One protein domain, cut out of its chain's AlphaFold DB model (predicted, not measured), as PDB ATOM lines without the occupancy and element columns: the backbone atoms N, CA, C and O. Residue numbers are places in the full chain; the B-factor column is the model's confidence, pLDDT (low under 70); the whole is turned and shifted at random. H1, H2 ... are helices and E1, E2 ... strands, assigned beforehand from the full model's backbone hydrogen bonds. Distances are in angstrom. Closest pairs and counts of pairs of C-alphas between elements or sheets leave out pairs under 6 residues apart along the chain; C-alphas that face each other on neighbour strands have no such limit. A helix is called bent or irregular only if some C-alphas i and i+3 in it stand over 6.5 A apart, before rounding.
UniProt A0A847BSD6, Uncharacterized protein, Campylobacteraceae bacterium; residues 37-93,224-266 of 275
ATOM      1  N   THR A  37     211.180 189.079 300.715       88.25
ATOM      2  CA  THR A  37     212.483 189.665 300.394       88.25
ATOM      3  C   THR A  37     213.596 188.992 301.185       88.25
ATOM      4  O   THR A  37     214.515 188.434 300.595       88.25
ATOM      5  N   THR A  38     213.478 188.985 302.513       87.25
ATOM      6  CA  THR A  38     214.537 188.539 303.424       87.25
ATOM      7  C   THR A  38     214.788 187.034 303.400       87.25
ATOM      8  O   THR A  38     215.931 186.622 303.518       87.25
ATOM      9  N   GLY A  39     213.743 186.219 303.258       83.31
ATOM     10  CA  GLY A  39     213.822 184.760 303.343       83.31
ATOM     11  C   GLY A  39     213.830 184.039 301.996       83.31
ATOM     12  O   GLY A  39     214.250 182.894 301.944       83.31
ATOM     13  N   PHE A  40     213.393 184.680 300.906       88.00
ATOM     14  CA  PHE A  40     213.336 184.037 299.587       88.00
ATOM     15  C   PHE A  40     214.272 184.707 298.575       88.00
ATOM     16  O   PHE A  40     215.151 184.045 298.029       88.00
ATOM     17  N   MET A  41     214.136 186.019 298.346       90.44
ATOM     18  CA  MET A  41     214.920 186.713 297.312       90.44
ATOM     19  C   MET A  41     216.391 186.917 297.702       90.44
ATOM     20  O   MET A  41     217.275 186.550 296.933       90.44
ATOM     21  N   LEU A  42     216.676 187.489 298.878       91.56
ATOM     22  CA  LEU A  42     218.050 187.814 299.289       91.56
ATOM     23  C   LEU A  42     218.952 186.575 299.450       91.56
ATOM     24  O   LEU A  42     220.076 186.626 298.952       91.56
ATOM     25  N   PRO A  43     218.501 185.457 300.059       90.31
ATOM     26  CA  PRO A  43     219.315 184.244 300.140       90.31
ATOM     27  C   PRO A  43     219.619 183.657 298.761       90.31
ATOM     28  O   PRO A  43     220.757 183.274 298.505       90.31
ATOM     29  N   ALA A  44     218.646 183.663 297.840       90.25
ATOM     30  CA  ALA A  44     218.863 183.219 296.465       90.25
ATOM     31  C   ALA A  44     219.866 184.118 295.724       90.25
ATOM     32  O   ALA A  44     220.784 183.616 295.086       90.25
ATOM     33  N   ILE A  45     219.751 185.444 295.842       91.94
ATOM     34  CA  ILE A  45     220.713 186.382 295.237       91.94
ATOM     35  C   ILE A  45     222.119 186.156 295.801       91.94
ATOM     36  O   ILE A  45     223.083 186.131 295.040       91.94
ATOM     37  N   LYS A  46     222.238 185.962 297.119       90.94
ATOM     38  CA  LYS A  46     223.513 185.698 297.791       90.94
ATOM     39  C   LYS A  46     224.171 184.415 297.277       90.94
ATOM     40  O   LYS A  46     225.343 184.451 296.918       90.94
ATOM     41  N   ASP A  47     223.408 183.329 297.192       90.75
ATOM     42  CA  ASP A  47     223.853 182.042 296.646       90.75
ATOM     43  C   ASP A  47     224.337 182.164 295.193       90.75
ATOM     44  O   ASP A  47     225.413 181.687 294.836       90.75
ATOM     45  N   ARG A  48     223.592 182.881 294.346       91.06
ATOM     46  CA  ARG A  48     223.989 183.080 292.946       91.06
ATOM     47  C   ARG A  48     225.185 184.007 292.777       91.06
ATOM     48  O   ARG A  48     225.984 183.786 291.872       91.06
ATOM     49  N   MET A  49     225.346 184.989 293.660       90.62
ATOM     50  CA  MET A  49     226.542 185.828 293.721       90.62
ATOM     51  C   MET A  49     227.786 185.000 294.081       90.62
ATOM     52  O   MET A  49     228.829 185.183 293.455       90.62
ATOM     53  N   ASP A  50     227.664 184.056 295.024       89.75
ATOM     54  CA  ASP A  50     228.741 183.127 295.405       89.75
ATOM     55  C   ASP A  50     229.159 182.202 294.264       89.75
ATOM     56  O   ASP A  50     230.339 181.912 294.086       89.75
ATOM     57  N   GLN A  51     228.198 181.795 293.442       89.12
ATOM     58  CA  GLN A  51     228.433 180.953 292.269       89.12
ATOM     59  C   GLN A  51     228.815 181.756 291.009       89.12
ATOM     60  O   GLN A  51     228.909 181.189 289.923       89.12
ATOM     61  N   ASN A  52     229.052 183.067 291.138       90.12
ATOM     62  CA  ASN A  52     229.408 183.976 290.044       90.12
ATOM     63  C   ASN A  52     228.396 184.008 288.879       90.12
ATOM     64  O   ASN A  52     228.774 184.172 287.719       90.12
ATOM     65  N   TYR A  53     227.102 183.863 289.168       90.19
ATOM     66  CA  TYR A  53     226.066 184.038 288.152       90.19
ATOM     67  C   TYR A  53     225.760 185.509 287.901       90.19
ATOM     68  O   TYR A  53     225.583 186.294 288.833       90.19
ATOM     69  N   GLY A  54     225.580 185.846 286.623       89.75
ATOM     70  CA  GLY A  54     224.965 187.104 286.231       89.75
ATOM     71  C   GLY A  54     223.488 187.119 286.614       89.75
ATOM     72  O   GLY A  54     222.754 186.168 286.329       89.75
ATOM     73  N   LEU A  55     223.039 188.196 287.255       91.50
ATOM     74  CA  LEU A  55     221.658 188.345 287.715       91.50
ATOM     75  C   LEU A  55     221.038 189.611 287.145       91.50
ATOM     76  O   LEU A  55     221.692 190.645 287.052       91.50
ATOM     77  N   VAL A  56     219.746 189.539 286.839       90.56
ATOM     78  CA  VAL A  56     218.927 190.714 286.538       90.56
ATOM     79  C   VAL A  56     217.863 190.836 287.612       90.56
ATOM     80  O   VAL A  56     217.068 189.919 287.814       90.56
ATOM     81  N   VAL A  57     217.853 191.972 288.300       91.00
ATOM     82  CA  VAL A  57     216.943 192.257 289.404       91.00
ATOM     83  C   VAL A  57     216.119 193.490 289.069       91.00
ATOM     84  O   VAL A  57     216.663 194.576 288.900       91.00
ATOM     85  N   PHE A  58     214.801 193.331 289.022       88.19
ATOM     86  CA  PHE A  58     213.871 194.451 288.922       88.19
ATOM     87  C   PHE A  58     213.509 194.929 290.329       88.19
ATOM     88  O   PHE A  58     212.815 194.226 291.068       88.19
ATOM     89  N   ASP A  59     213.983 196.114 290.716       87.56
ATOM     90  CA  ASP A  59     213.633 196.721 291.999       87.56
ATOM     91  C   ASP A  59     212.442 197.663 291.832       87.56
ATOM     92  O   ASP A  59     212.578 198.814 291.418       87.56
ATOM     93  N   PHE A  60     211.258 197.151 292.171       79.56
ATOM     94  CA  PHE A  60     210.018 197.916 292.068       79.56
ATOM     95  C   PHE A  60     209.814 198.910 293.216       79.56
ATOM     96  O   PHE A  60     209.188 199.957 293.063       79.56
ATOM     97  N   LYS A  61     210.319 198.576 294.407       79.38
ATOM     98  CA  LYS A  61     210.081 199.365 295.627       79.38
ATOM     99  C   LYS A  61     211.240 200.297 295.972       79.38
ATOM    100  O   LYS A  61     211.105 201.051 296.932       79.38
ATOM    101  N   GLY A  62     212.352 200.231 295.242       79.75
ATOM    102  CA  GLY A  62     213.546 201.057 295.457       79.75
ATOM    103  C   GLY A  62     214.318 200.711 296.735       79.75
ATOM    104  O   GLY A  62     215.172 201.472 297.177       79.75
ATOM    105  N   THR A  63     213.993 199.588 297.380       84.88
ATOM    106  CA  THR A  63     214.616 199.171 298.652       84.88
ATOM    107  C   THR A  63     215.508 197.948 298.492       84.88
ATOM    108  O   THR A  63     216.370 197.703 299.339       84.88
ATOM    109  N   LEU A  64     215.342 197.188 297.407       89.12
ATOM    110  CA  LEU A  64     216.094 195.963 297.166       89.12
ATOM    111  C   LEU A  64     217.532 196.273 296.736       89.12
ATOM    112  O   LEU A  64     218.456 195.566 297.131       89.12
ATOM    113  N   GLN A  65     217.748 197.368 296.006       89.88
ATOM    114  CA  GLN A  65     219.071 197.823 295.579       89.88
ATOM    115  C   GLN A  65     220.039 197.999 296.755       89.88
ATOM    116  O   GLN A  65     221.155 197.481 296.724       89.88
ATOM    117  N   ALA A  66     219.615 198.706 297.808       90.44
ATOM    118  CA  ALA A  66     220.445 198.941 298.990       90.44
ATOM    119  C   ALA A  66     220.809 197.627 299.699       90.44
ATOM    120  O   ALA A  66     221.946 197.444 300.129       90.44
ATOM    121  N   GLN A  67     219.864 196.685 299.762       92.62
ATOM    122  CA  GLN A  67     220.074 195.370 300.367       92.62
ATOM    123  C   GLN A  67     221.064 194.522 299.560       92.62
ATOM    124  O   GLN A  67     221.951 193.900 300.137       92.62
ATOM    125  N   ILE A  68     220.967 194.533 298.227       93.19
ATOM    126  CA  ILE A  68     221.904 193.811 297.354       93.19
ATOM    127  C   ILE A  68     223.309 194.409 297.439       93.19
ATOM    128  O   ILE A  68     224.283 193.663 297.523       93.19
ATOM    129  N   LYS A  69     223.434 195.740 297.470       93.25
ATOM    130  CA  LYS A  69     224.727 196.409 297.674       93.25
ATOM    131  C   LYS A  69     225.354 196.055 299.017       93.25
ATOM    132  O   LYS A  69     226.557 195.833 299.063       93.25
ATOM    133  N   ALA A  70     224.558 195.972 300.084       93.25
ATOM    134  CA  ALA A  70     225.045 195.532 301.389       93.25
ATOM    135  C   ALA A  70     225.596 194.096 301.323       93.25
ATOM    136  O   ALA A  70     226.719 193.862 301.760       93.25
ATOM    137  N   LEU A  71     224.876 193.169 300.677       92.31
ATOM    138  CA  LEU A  71     225.354 191.796 300.456       92.31
ATOM    139  C   LEU A  71     226.651 191.743 299.632       92.31
ATOM    140  O   LEU A  71     227.552 190.969 299.947       92.31
ATOM    141  N   ALA A  72     226.753 192.562 298.586       92.75
ATOM    142  CA  ALA A  72     227.949 192.632 297.750       92.75
ATOM    143  C   ALA A  72     229.144 193.231 298.505       92.75
ATOM    144  O   ALA A  72     230.268 192.757 298.356       92.75
ATOM    145  N   LEU A  73     228.905 194.240 299.348       93.38
ATOM    146  CA  LEU A  73     229.924 194.843 300.203       93.38
ATOM    147  C   LEU A  73     230.449 193.842 301.239       93.38
ATOM    148  O   LEU A  73     231.660 193.730 301.399       93.38
ATOM    149  N   GLU A  74     229.566 193.072 301.884       90.81
ATOM    150  CA  GLU A  74     229.947 191.992 302.814       90.81
ATOM    151  C   GLU A  74     230.868 190.951 302.161       90.81
ATOM    152  O   GLU A  74     231.712 190.359 302.833       90.81
ATOM    153  N   LYS A  75     230.721 190.731 300.852       87.69
ATOM    154  CA  LYS A  75     231.527 189.792 300.062       87.69
ATOM    155  C   LYS A  75     232.726 190.430 299.363       87.69
ATOM    156  O   LYS A  75     233.481 189.721 298.704       87.69
ATOM    157  N   GLY A  76     232.907 191.745 299.487       90.38
ATOM    158  CA  GLY A  76     233.977 192.476 298.811       90.38
ATOM    159  C   GLY A  76     233.855 192.487 297.284       90.38
ATOM    160  O   GLY A  76     234.878 192.543 296.615       90.38
ATOM    161  N   CYS A  77     232.634 192.413 296.739       91.62
ATOM    162  CA  CYS A  77     232.373 192.364 295.295       91.62
ATOM    163  C   CYS A  77     231.397 193.457 294.817       91.62
ATOM    164  O   CYS A  77     230.542 193.232 293.953       91.62
ATOM    165  N   LEU A  78     231.461 194.646 295.423       91.69
ATOM    166  CA  LEU A  78     230.567 195.764 295.104       91.69
ATOM    167  C   LEU A  78     230.691 196.209 293.636       91.69
ATOM    168  O   LEU A  78     229.707 196.620 293.027       91.69
ATOM    169  N   GLU A  79     231.871 196.050 293.037       90.62
ATOM    170  CA  GLU A  79     232.161 196.303 291.622       90.62
ATOM    171  C   GLU A  79     231.404 195.381 290.656       90.62
ATOM    172  O   GLU A  79     231.394 195.623 289.444       90.62
ATOM    173  N   LYS A  80     230.770 194.310 291.156       90.44
ATOM    174  CA  LYS A  80     229.862 193.473 290.361       90.44
ATOM    175  C   LYS A  80     228.472 194.073 290.198       90.44
ATOM    176  O   LYS A  80     227.739 193.635 289.313       90.44
ATOM    177  N   ILE A  81     228.101 195.046 291.027       91.75
ATOM    178  CA  ILE A  81     226.781 195.670 290.976       91.75
ATOM    179  C   ILE A  81     226.764 196.750 289.901       91.75
ATOM    180  O   ILE A  81     227.585 197.666 289.903       91.75
ATOM    181  N   VAL A  82     225.791 196.660 289.000       90.44
ATOM    182  CA  VAL A  82     225.532 197.673 287.979       90.44
ATOM    183  C   VAL A  82     224.081 198.102 288.076       90.44
ATOM    184  O   VAL A  82     223.175 197.277 288.078       90.44
ATOM    185  N   GLU A  83     223.850 199.405 288.133       87.25
ATOM    186  CA  GLU A  83     222.503 199.970 288.167       87.25
ATOM    187  C   GLU A  83     222.096 200.503 286.806       87.25
ATOM    188  O   GLU A  83     222.895 201.146 286.126       87.25
ATOM    189  N   ILE A  84     220.839 200.273 286.446       81.88
ATOM    190  CA  ILE A  84     220.208 200.752 285.220       81.88
ATOM    191  C   ILE A  84     218.918 201.472 285.611       81.88
ATOM    192  O   ILE A  84     218.110 200.930 286.367       81.88
ATOM    193  N   GLY A  85     218.716 202.685 285.099       68.31
ATOM    194  CA  GLY A  85     217.536 203.503 285.403       68.31
ATOM    195  C   GLY A  85     217.832 204.750 286.243       68.31
ATOM    196  O   GLY A  85     217.377 205.809 285.823       68.31
ATOM    197  N   PRO A  86     218.622 204.679 287.339       69.06
ATOM    198  CA  PRO A  86     218.977 205.860 288.118       69.06
ATOM    199  C   PRO A  86     219.647 206.964 287.298       69.06
ATOM    200  O   PRO A  86     220.411 206.658 286.379       69.06
ATOM    201  N   LEU A  87     219.466 208.235 287.680       59.00
ATOM    202  CA  LEU A  87     220.156 209.384 287.055       59.00
ATOM    203  C   LEU A  87     221.686 209.206 286.948       59.00
ATOM    204  O   LEU A  87     222.303 209.672 285.992       59.00
ATOM    205  N   TRP A  88     222.296 208.519 287.919       59.41
ATOM    206  CA  TRP A  88     223.727 208.177 287.977       59.41
ATOM    207  C   TRP A  88     224.046 206.745 287.510       59.41
ATOM    208  O   TRP A  88     225.193 206.302 287.591       59.41
ATOM    209  N   GLY A  89     223.037 205.990 287.075       70.75
ATOM    210  CA  GLY A  89     223.160 204.616 286.606       70.75
ATOM    211  C   GLY A  89     223.737 204.509 285.194       70.75
ATOM    212  O   GLY A  89     223.884 205.486 284.455       70.75
ATOM    213  N   LYS A  90     224.056 203.278 284.792       80.50
ATOM    214  CA  LYS A  90     224.423 202.952 283.414       80.50
ATOM    215  C   LYS A  90     223.193 203.033 282.509       80.50
ATOM    216  O   LYS A  90     222.083 202.658 282.888       80.50
ATOM    217  N   LYS A  91     223.409 203.500 281.281       75.19
ATOM    218  CA  LYS A  91     222.378 203.624 280.246       75.19
ATOM    219  C   LYS A  91     222.499 202.477 279.260       75.19
ATOM    220  O   LYS A  91     223.609 202.096 278.911       75.19
ATOM    221  N   ILE A  92     221.376 201.958 278.783       74.56
ATOM    222  CA  ILE A  92     221.334 200.845 277.827       74.56
ATOM    223  C   ILE A  92     220.526 201.233 276.590       74.56
ATOM    224  O   ILE A  92     219.529 201.951 276.696       74.56
ATOM    225  N   ASN A  93     220.936 200.751 275.413       75.44
ATOM    226  CA  ASN A  93     220.136 200.910 274.203       75.44
ATOM    227  C   ASN A  93     219.056 199.822 274.152       75.44
ATOM    228  O   ASN A  93     219.329 198.667 273.824       75.44
ATOM    229  N   ASP A 224     227.099 197.770 277.653       83.44
ATOM    230  CA  ASP A 224     226.853 196.402 277.193       83.44
ATOM    231  C   ASP A 224     226.435 195.500 278.362       83.44
ATOM    232  O   ASP A 224     227.231 194.916 279.099       83.44
ATOM    233  N   TRP A 225     225.124 195.404 278.548       83.31
ATOM    234  CA  TRP A 225     224.529 194.598 279.604       83.31
ATOM    235  C   TRP A 225     224.655 193.087 279.357       83.31
ATOM    236  O   TRP A 225     224.510 192.314 280.304       83.31
ATOM    237  N   LYS A 226     224.905 192.638 278.118       82.56
ATOM    238  CA  LYS A 226     225.029 191.207 277.805       82.56
ATOM    239  C   LYS A 226     226.379 190.675 278.243       82.56
ATOM    240  O   LYS A 226     226.400 189.641 278.909       82.56
ATOM    241  N   GLU A 227     227.445 191.393 277.893       85.75
ATOM    242  CA  GLU A 227     228.818 191.104 278.322       85.75
ATOM    243  C   GLU A 227     228.905 191.142 279.850       85.75
ATOM    244  O   GLU A 227     229.335 190.182 280.482       85.75
ATOM    245  N   ALA A 228     228.321 192.167 280.474       85.62
ATOM    246  CA  ALA A 228     228.265 192.263 281.929       85.62
ATOM    247  C   ALA A 228     227.612 191.035 282.597       85.62
ATOM    248  O   ALA A 228     228.095 190.546 283.616       85.62
ATOM    249  N   LEU A 229     226.519 190.505 282.036       87.12
ATOM    250  CA  LEU A 229     225.897 189.285 282.562       87.12
ATOM    251  C   LEU A 229     226.751 188.029 282.340       87.12
ATOM    252  O   LEU A 229     226.608 187.075 283.103       87.12
ATOM    253  N   GLU A 230     227.587 187.987 281.301       85.94
ATOM    254  CA  GLU A 230     228.556 186.897 281.074       85.94
ATOM    255  C   GLU A 230     229.687 186.944 282.102       85.94
ATOM    256  O   GLU A 230     230.067 185.905 282.635       85.94
ATOM    257  N   ASP A 231     230.100 188.147 282.489       88.19
ATOM    258  CA  ASP A 231     231.112 188.395 283.519       88.19
ATOM    259  C   ASP A 231     230.604 188.205 284.960       88.19
ATOM    260  O   ASP A 231     231.306 188.505 285.931       88.19
ATOM    261  N   GLY A 232     229.366 187.734 285.139       88.31
ATOM    262  CA  GLY A 232     228.779 187.514 286.461       88.31
ATOM    263  C   GLY A 232     228.365 188.802 287.182       88.31
ATOM    264  O   GLY A 232     228.269 188.819 288.412       88.31
ATOM    265  N   LYS A 233     228.135 189.903 286.452       91.94
ATOM    266  CA  LYS A 233     227.618 191.154 287.030       91.94
ATOM    267  C   LYS A 233     226.142 191.023 287.410       91.94
ATOM    268  O   LYS A 233     225.368 190.289 286.796       91.94
ATOM    269  N   ILE A 234     225.740 191.796 288.411       92.38
ATOM    270  CA  ILE A 234     224.357 191.879 288.884       92.38
ATOM    271  C   ILE A 234     223.782 193.211 288.421       92.38
ATOM    272  O   ILE A 234     224.167 194.271 288.916       92.38
ATOM    273  N   LEU A 235     222.861 193.142 287.465       90.50
ATOM    274  CA  LEU A 235     222.147 194.288 286.924       90.50
ATOM    275  C   LEU A 235     220.906 194.568 287.772       90.50
ATOM    276  O   LEU A 235     219.997 193.741 287.843       90.50
ATOM    277  N   ILE A 236     220.848 195.742 288.391       89.62
ATOM    278  CA  ILE A 236     219.694 196.215 289.159       89.62
ATOM    279  C   ILE A 236     218.971 197.270 288.329       89.62
ATOM    280  O   ILE A 236     219.516 198.340 288.061       89.62
ATOM    281  N   ILE A 237     217.745 196.967 287.917       85.19
ATOM    282  CA  ILE A 237     216.890 197.854 287.130       85.19
ATOM    283  C   ILE A 237     215.926 198.550 288.087       85.19
ATOM    284  O   ILE A 237     215.042 197.904 288.658       85.19
ATOM    285  N   SER A 238     216.099 199.861 288.261       80.62
ATOM    286  CA  SER A 238     215.186 200.683 289.060       80.62
ATOM    287  C   SER A 238     213.909 200.927 288.270       80.62
ATOM    288  O   SER A 238     213.924 201.607 287.245       80.62
ATOM    289  N   SER A 239     212.788 200.378 288.737       72.75
ATOM    290  CA  SER A 239     211.506 200.584 288.060       72.75
ATOM    291  C   SER A 239     210.819 201.890 288.453       72.75
ATOM    292  O   SER A 239     209.809 202.237 287.856       72.75
ATOM    293  N   GLN A 240     211.325 202.595 289.467       72.44
ATOM    294  CA  GLN A 240     210.760 203.872 289.915       72.44
ATOM    295  C   GLN A 240     211.116 205.025 288.977       72.44
ATOM    296  O   GLN A 240     210.417 206.032 288.943       72.44
ATOM    297  N   GLU A 241     212.198 204.863 288.215       66.00
ATOM    298  CA  GLU A 241     212.733 205.883 287.309       66.00
ATOM    299  C   GLU A 241     212.468 205.556 285.832       66.00
ATOM    300  O   GLU A 241     212.792 206.342 284.945       66.00
ATOM    301  N   LEU A 242     211.852 204.404 285.553       66.56
ATOM    302  CA  LEU A 242     211.544 203.938 284.208       66.56
ATOM    303  C   LEU A 242     210.032 203.889 283.999       66.56
ATOM    304  O   LEU A 242     209.296 203.385 284.841       66.56
ATOM    305  N   ASN A 243     209.573 204.369 282.844       68.38
ATOM    306  CA  ASN A 243     208.181 204.191 282.444       68.38
ATOM    307  C   ASN A 243     207.881 202.728 282.064       68.38
ATOM    308  O   ASN A 243     208.786 201.935 281.776       68.38
ATOM    309  N   ASP A 244     206.593 202.388 282.016       65.19
ATOM    310  CA  ASP A 244     206.118 201.031 281.723       65.19
ATOM    311  C   ASP A 244     206.621 200.500 280.371       65.19
ATOM    312  O   ASP A 244     206.939 199.316 280.260       65.19
ATOM    313  N   LEU A 245     206.779 201.372 279.364       63.97
ATOM    314  CA  LEU A 245     207.373 201.013 278.070       63.97
ATOM    315  C   LEU A 245     208.815 200.541 278.232       63.97
ATOM    316  O   LEU A 245     209.196 199.483 277.732       63.97
ATOM    317  N   SER A 246     209.625 201.331 278.927       66.38
ATOM    318  CA  SER A 246     211.035 201.027 279.142       66.38
ATOM    319  C   SER A 246     211.168 199.715 279.905       66.38
ATOM    320  O   SER A 246     211.939 198.849 279.501       66.38
ATOM    321  N   LEU A 247     210.347 199.507 280.936       70.00
ATOM    322  CA  LEU A 247     210.321 198.261 281.700       70.00
ATOM    323  C   LEU A 247     209.881 197.058 280.863       70.00
ATOM    324  O   LEU A 247     210.520 196.006 280.939       70.00
ATOM    325  N   ALA A 248     208.839 197.197 280.041       68.38
ATOM    326  CA  ALA A 248     208.359 196.133 279.162       68.38
ATOM    327  C   ALA A 248     209.397 195.762 278.094       68.38
ATOM    328  O   ALA A 248     209.666 194.576 277.877       68.38
ATOM    329  N   CYS A 249     210.028 196.761 277.471       66.81
ATOM    330  CA  CYS A 249     211.125 196.564 276.528       66.81
ATOM    331  C   CYS A 249     212.288 195.830 277.191       66.81
ATOM    332  O   CYS A 249     212.667 194.756 276.725       66.81
ATOM    333  N   ILE A 250     212.804 196.350 278.310       73.06
ATOM    334  CA  ILE A 250     213.924 195.742 279.043       73.06
ATOM    335  C   ILE A 250     213.606 194.292 279.411       73.06
ATOM    336  O   ILE A 250     214.395 193.393 279.122       73.06
ATOM    337  N   SER A 251     212.426 194.045 279.983       75.94
ATOM    338  CA  SER A 251     211.993 192.705 280.394       75.94
ATOM    339  C   SER A 251     211.909 191.738 279.215       75.94
ATOM    340  O   SER A 251     212.372 190.602 279.312       75.94
ATOM    341  N   SER A 252     211.360 192.184 278.082       73.50
ATOM    342  CA  SER A 252     211.229 191.373 276.866       73.50
ATOM    343  C   SER A 252     212.589 191.003 276.273       73.50
ATOM    344  O   SER A 252     212.838 189.835 275.963       73.50
ATOM    345  N   ILE A 253     213.497 191.975 276.156       73.69
ATOM    346  CA  ILE A 253     214.829 191.780 275.566       73.69
ATOM    347  C   ILE A 253     215.668 190.851 276.436       73.69
ATOM    348  O   ILE A 253     216.201 189.851 275.948       73.69
ATOM    349  N   ILE A 254     215.763 191.165 277.730       76.81
ATOM    350  CA  ILE A 254     216.537 190.375 278.687       76.81
ATOM    351  C   ILE A 254     215.954 188.967 278.771       76.81
ATOM    352  O   ILE A 254     216.694 187.989 278.668       76.81
ATOM    353  N   GLY A 255     214.629 188.845 278.888       78.44
ATOM    354  CA  GLY A 255     213.944 187.559 278.960       78.44
ATOM    355  C   GLY A 255     214.233 186.668 277.753       78.44
ATOM    356  O   GLY A 255     214.549 185.490 277.923       78.44
ATOM    357  N   LYS A 256     214.205 187.214 276.531       74.06
ATOM    358  CA  LYS A 256     214.551 186.466 275.309       74.06
ATOM    359  C   LYS A 256     216.014 186.051 275.272       74.06
ATOM    360  O   LYS A 256     216.307 184.905 274.925       74.06
ATOM    361  N   HIS A 257     216.920 186.954 275.640       74.81
ATOM    362  CA  HIS A 257     218.351 186.659 275.692       74.81
ATOM    363  C   HIS A 257     218.636 185.507 276.658       74.81
ATOM    364  O   HIS A 257     219.237 184.507 276.261       74.81
ATOM    365  N   LEU A 258     218.098 185.577 277.878       74.31
ATOM    366  CA  LEU A 258     218.218 184.517 278.883       74.31
ATOM    367  C   LEU A 258     217.563 183.204 278.421       74.31
ATOM    368  O   LEU A 258     218.173 182.140 278.528       74.31
ATOM    369  N   ALA A 259     216.369 183.253 277.821       72.69
ATOM    370  CA  ALA A 259     215.691 182.064 277.297       72.69
ATOM    371  C   ALA A 259     216.474 181.382 276.162       72.69
ATOM    372  O   ALA A 259     216.514 180.150 276.083       72.69
ATOM    373  N   SER A 260     217.125 182.159 275.290       71.56
ATOM    374  CA  SER A 260     217.975 181.619 274.223       71.56
ATOM    375  C   SER A 260     219.180 180.851 274.776       71.56
ATOM    376  O   SER A 260     219.581 179.842 274.197       71.56
ATOM    377  N   ARG A 261     219.709 181.272 275.935       66.75
ATOM    378  CA  ARG A 261     220.811 180.590 276.627       66.75
ATOM    379  C   ARG A 261     220.371 179.263 277.234       66.75
ATOM    380  O   ARG A 261     221.052 178.271 277.010       66.75
ATOM    381  N   ILE A 262     219.205 179.216 277.886       61.62
ATOM    382  CA  ILE A 262     218.633 177.963 278.423       61.62
ATOM    383  C   ILE A 262     218.420 176.934 277.299       61.62
ATOM    384  O   ILE A 262     218.686 175.744 277.459       61.62
ATOM    385  N   ARG A 263     217.972 177.379 276.117       56.00
ATOM    386  CA  ARG A 263     217.816 176.487 274.955       56.00
ATOM    387  C   ARG A 263     219.154 175.963 274.432       56.00
ATOM    388  O   ARG A 263     219.228 174.795 274.070       56.00
ATOM    389  N   LYS A 264     220.201 176.795 274.412       54.94
ATOM    390  CA  LYS A 264     221.553 176.376 274.007       54.94
ATOM    391  C   LYS A 264     222.180 175.407 275.012       54.94
ATOM    392  O   LYS A 264     222.750 174.411 274.584       54.94
ATOM    393  N   SER A 265     222.032 175.636 276.319       50.66
ATOM    394  CA  SER A 265     222.554 174.724 277.350       50.66
ATOM    395  C   SER A 265     221.852 173.363 277.328       50.66
ATOM    396  O   SER A 265     222.509 172.336 277.465       50.66
ATOM    397  N   ASN A 266     220.543 173.332 277.062       41.19
ATOM    398  CA  ASN A 266     219.800 172.075 276.923       41.19
ATOM    399  C   ASN A 266     220.173 171.288 275.658       41.19
ATOM    400  O   ASN A 266     220.024 170.072 275.655       41.19
TER     401      ASN A 266
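Overview. This is residues 37 to 93 and 224 to 266 of the 275 residues of an uncharacterized protein of Campylobacteraceae bacterium (UniProt A0A847BSD6). A small sheet of three parallel strands forms the core, with helices covering both of its faces: H1 and H2 pack on one face, H3 and the long helix H4 on the other. These make three layers, helices, sheet and helices, and residues 259 to 266 at the end of H4 stick out past the body. The printed part has 100 residues, with four named helices and three named strands in the order H1 E1 H2 E2 H3 E3 H4; the sheet runs E1 E3 E2, and the class is mixed, helices and strands. The whole is compact, with a radius of gyration of the C-alphas of 13.3 A, and spans 36 by 32 by 24 A.

Along the chain. The strands are E1, residues 55 to 59, 12.4 A long; E3, residues 234 to 238, 12.7 A; and E2, residues 81 to 84, 10.1 A. H1, residues 37 to 50, begins at C-alpha 37 (212.483, 189.665, 300.394) and is 18.2 A long; it is only just irregular, C-alphas 39 and 42 being 6.6 A apart. H2, residues 64 to 74, is 15.5 A long, and H3, residues 225 to 230, is 8.8 A. H4, residues 244 to 266, runs 32.4 A to C-alpha 266 (219.800, 172.075, 276.923).

Arrangement. E3 is the inner strand, parallel to E1 at 19 degrees, with N 57 and O 235 within hydrogen-bond range at 2.8 A. On its other side E2 is parallel to it at 32 degrees, with N 82 and O 234 at 2.9 A. E1, H2 and E2 form a split strand-helix-strand unit, two parallel strands joined through a helix with E3 between them in the sheet; its crossover is right-handed. H2 is on the sheet at a height over the sheet of 10.2 A, over E3 and along the strands, at 20 degrees to E3 on the local plane; their closest C-alphas, Gln 65 and Ile 236, are 6.6 A apart. H1 touches H2 at a steep tilt of 45 degrees, the same way; the closest C-alphas, Lys 46 and Leu 71, are 6.9 A apart. H3 is on the opposite face from H2, at a height over the sheet of 8.9 A. H4 is near E1 and near H3, with 7 and 5 pairs of C-alphas within 10 A. H1 and H4 are apart. Every O i to N i+4 pair is within hydrogen-bond range in H2, H3 and H4, and 7 of 10 in H1.

Size, cuts and confidence. The C-alphas farthest apart, Leu 87 and Asn 266, are 38.7 A apart. Residues 94 to 223 are not printed; C-alphas 93 and 224 are 8.6 A apart across the cut. Of the links that are printed whole, H2 to E2 is short and the others are tight. The mean pLDDT of the printed part is 81.2; residues 85 to 88, 241 to 246, 248 to 249 and 261 to 266 are under 70.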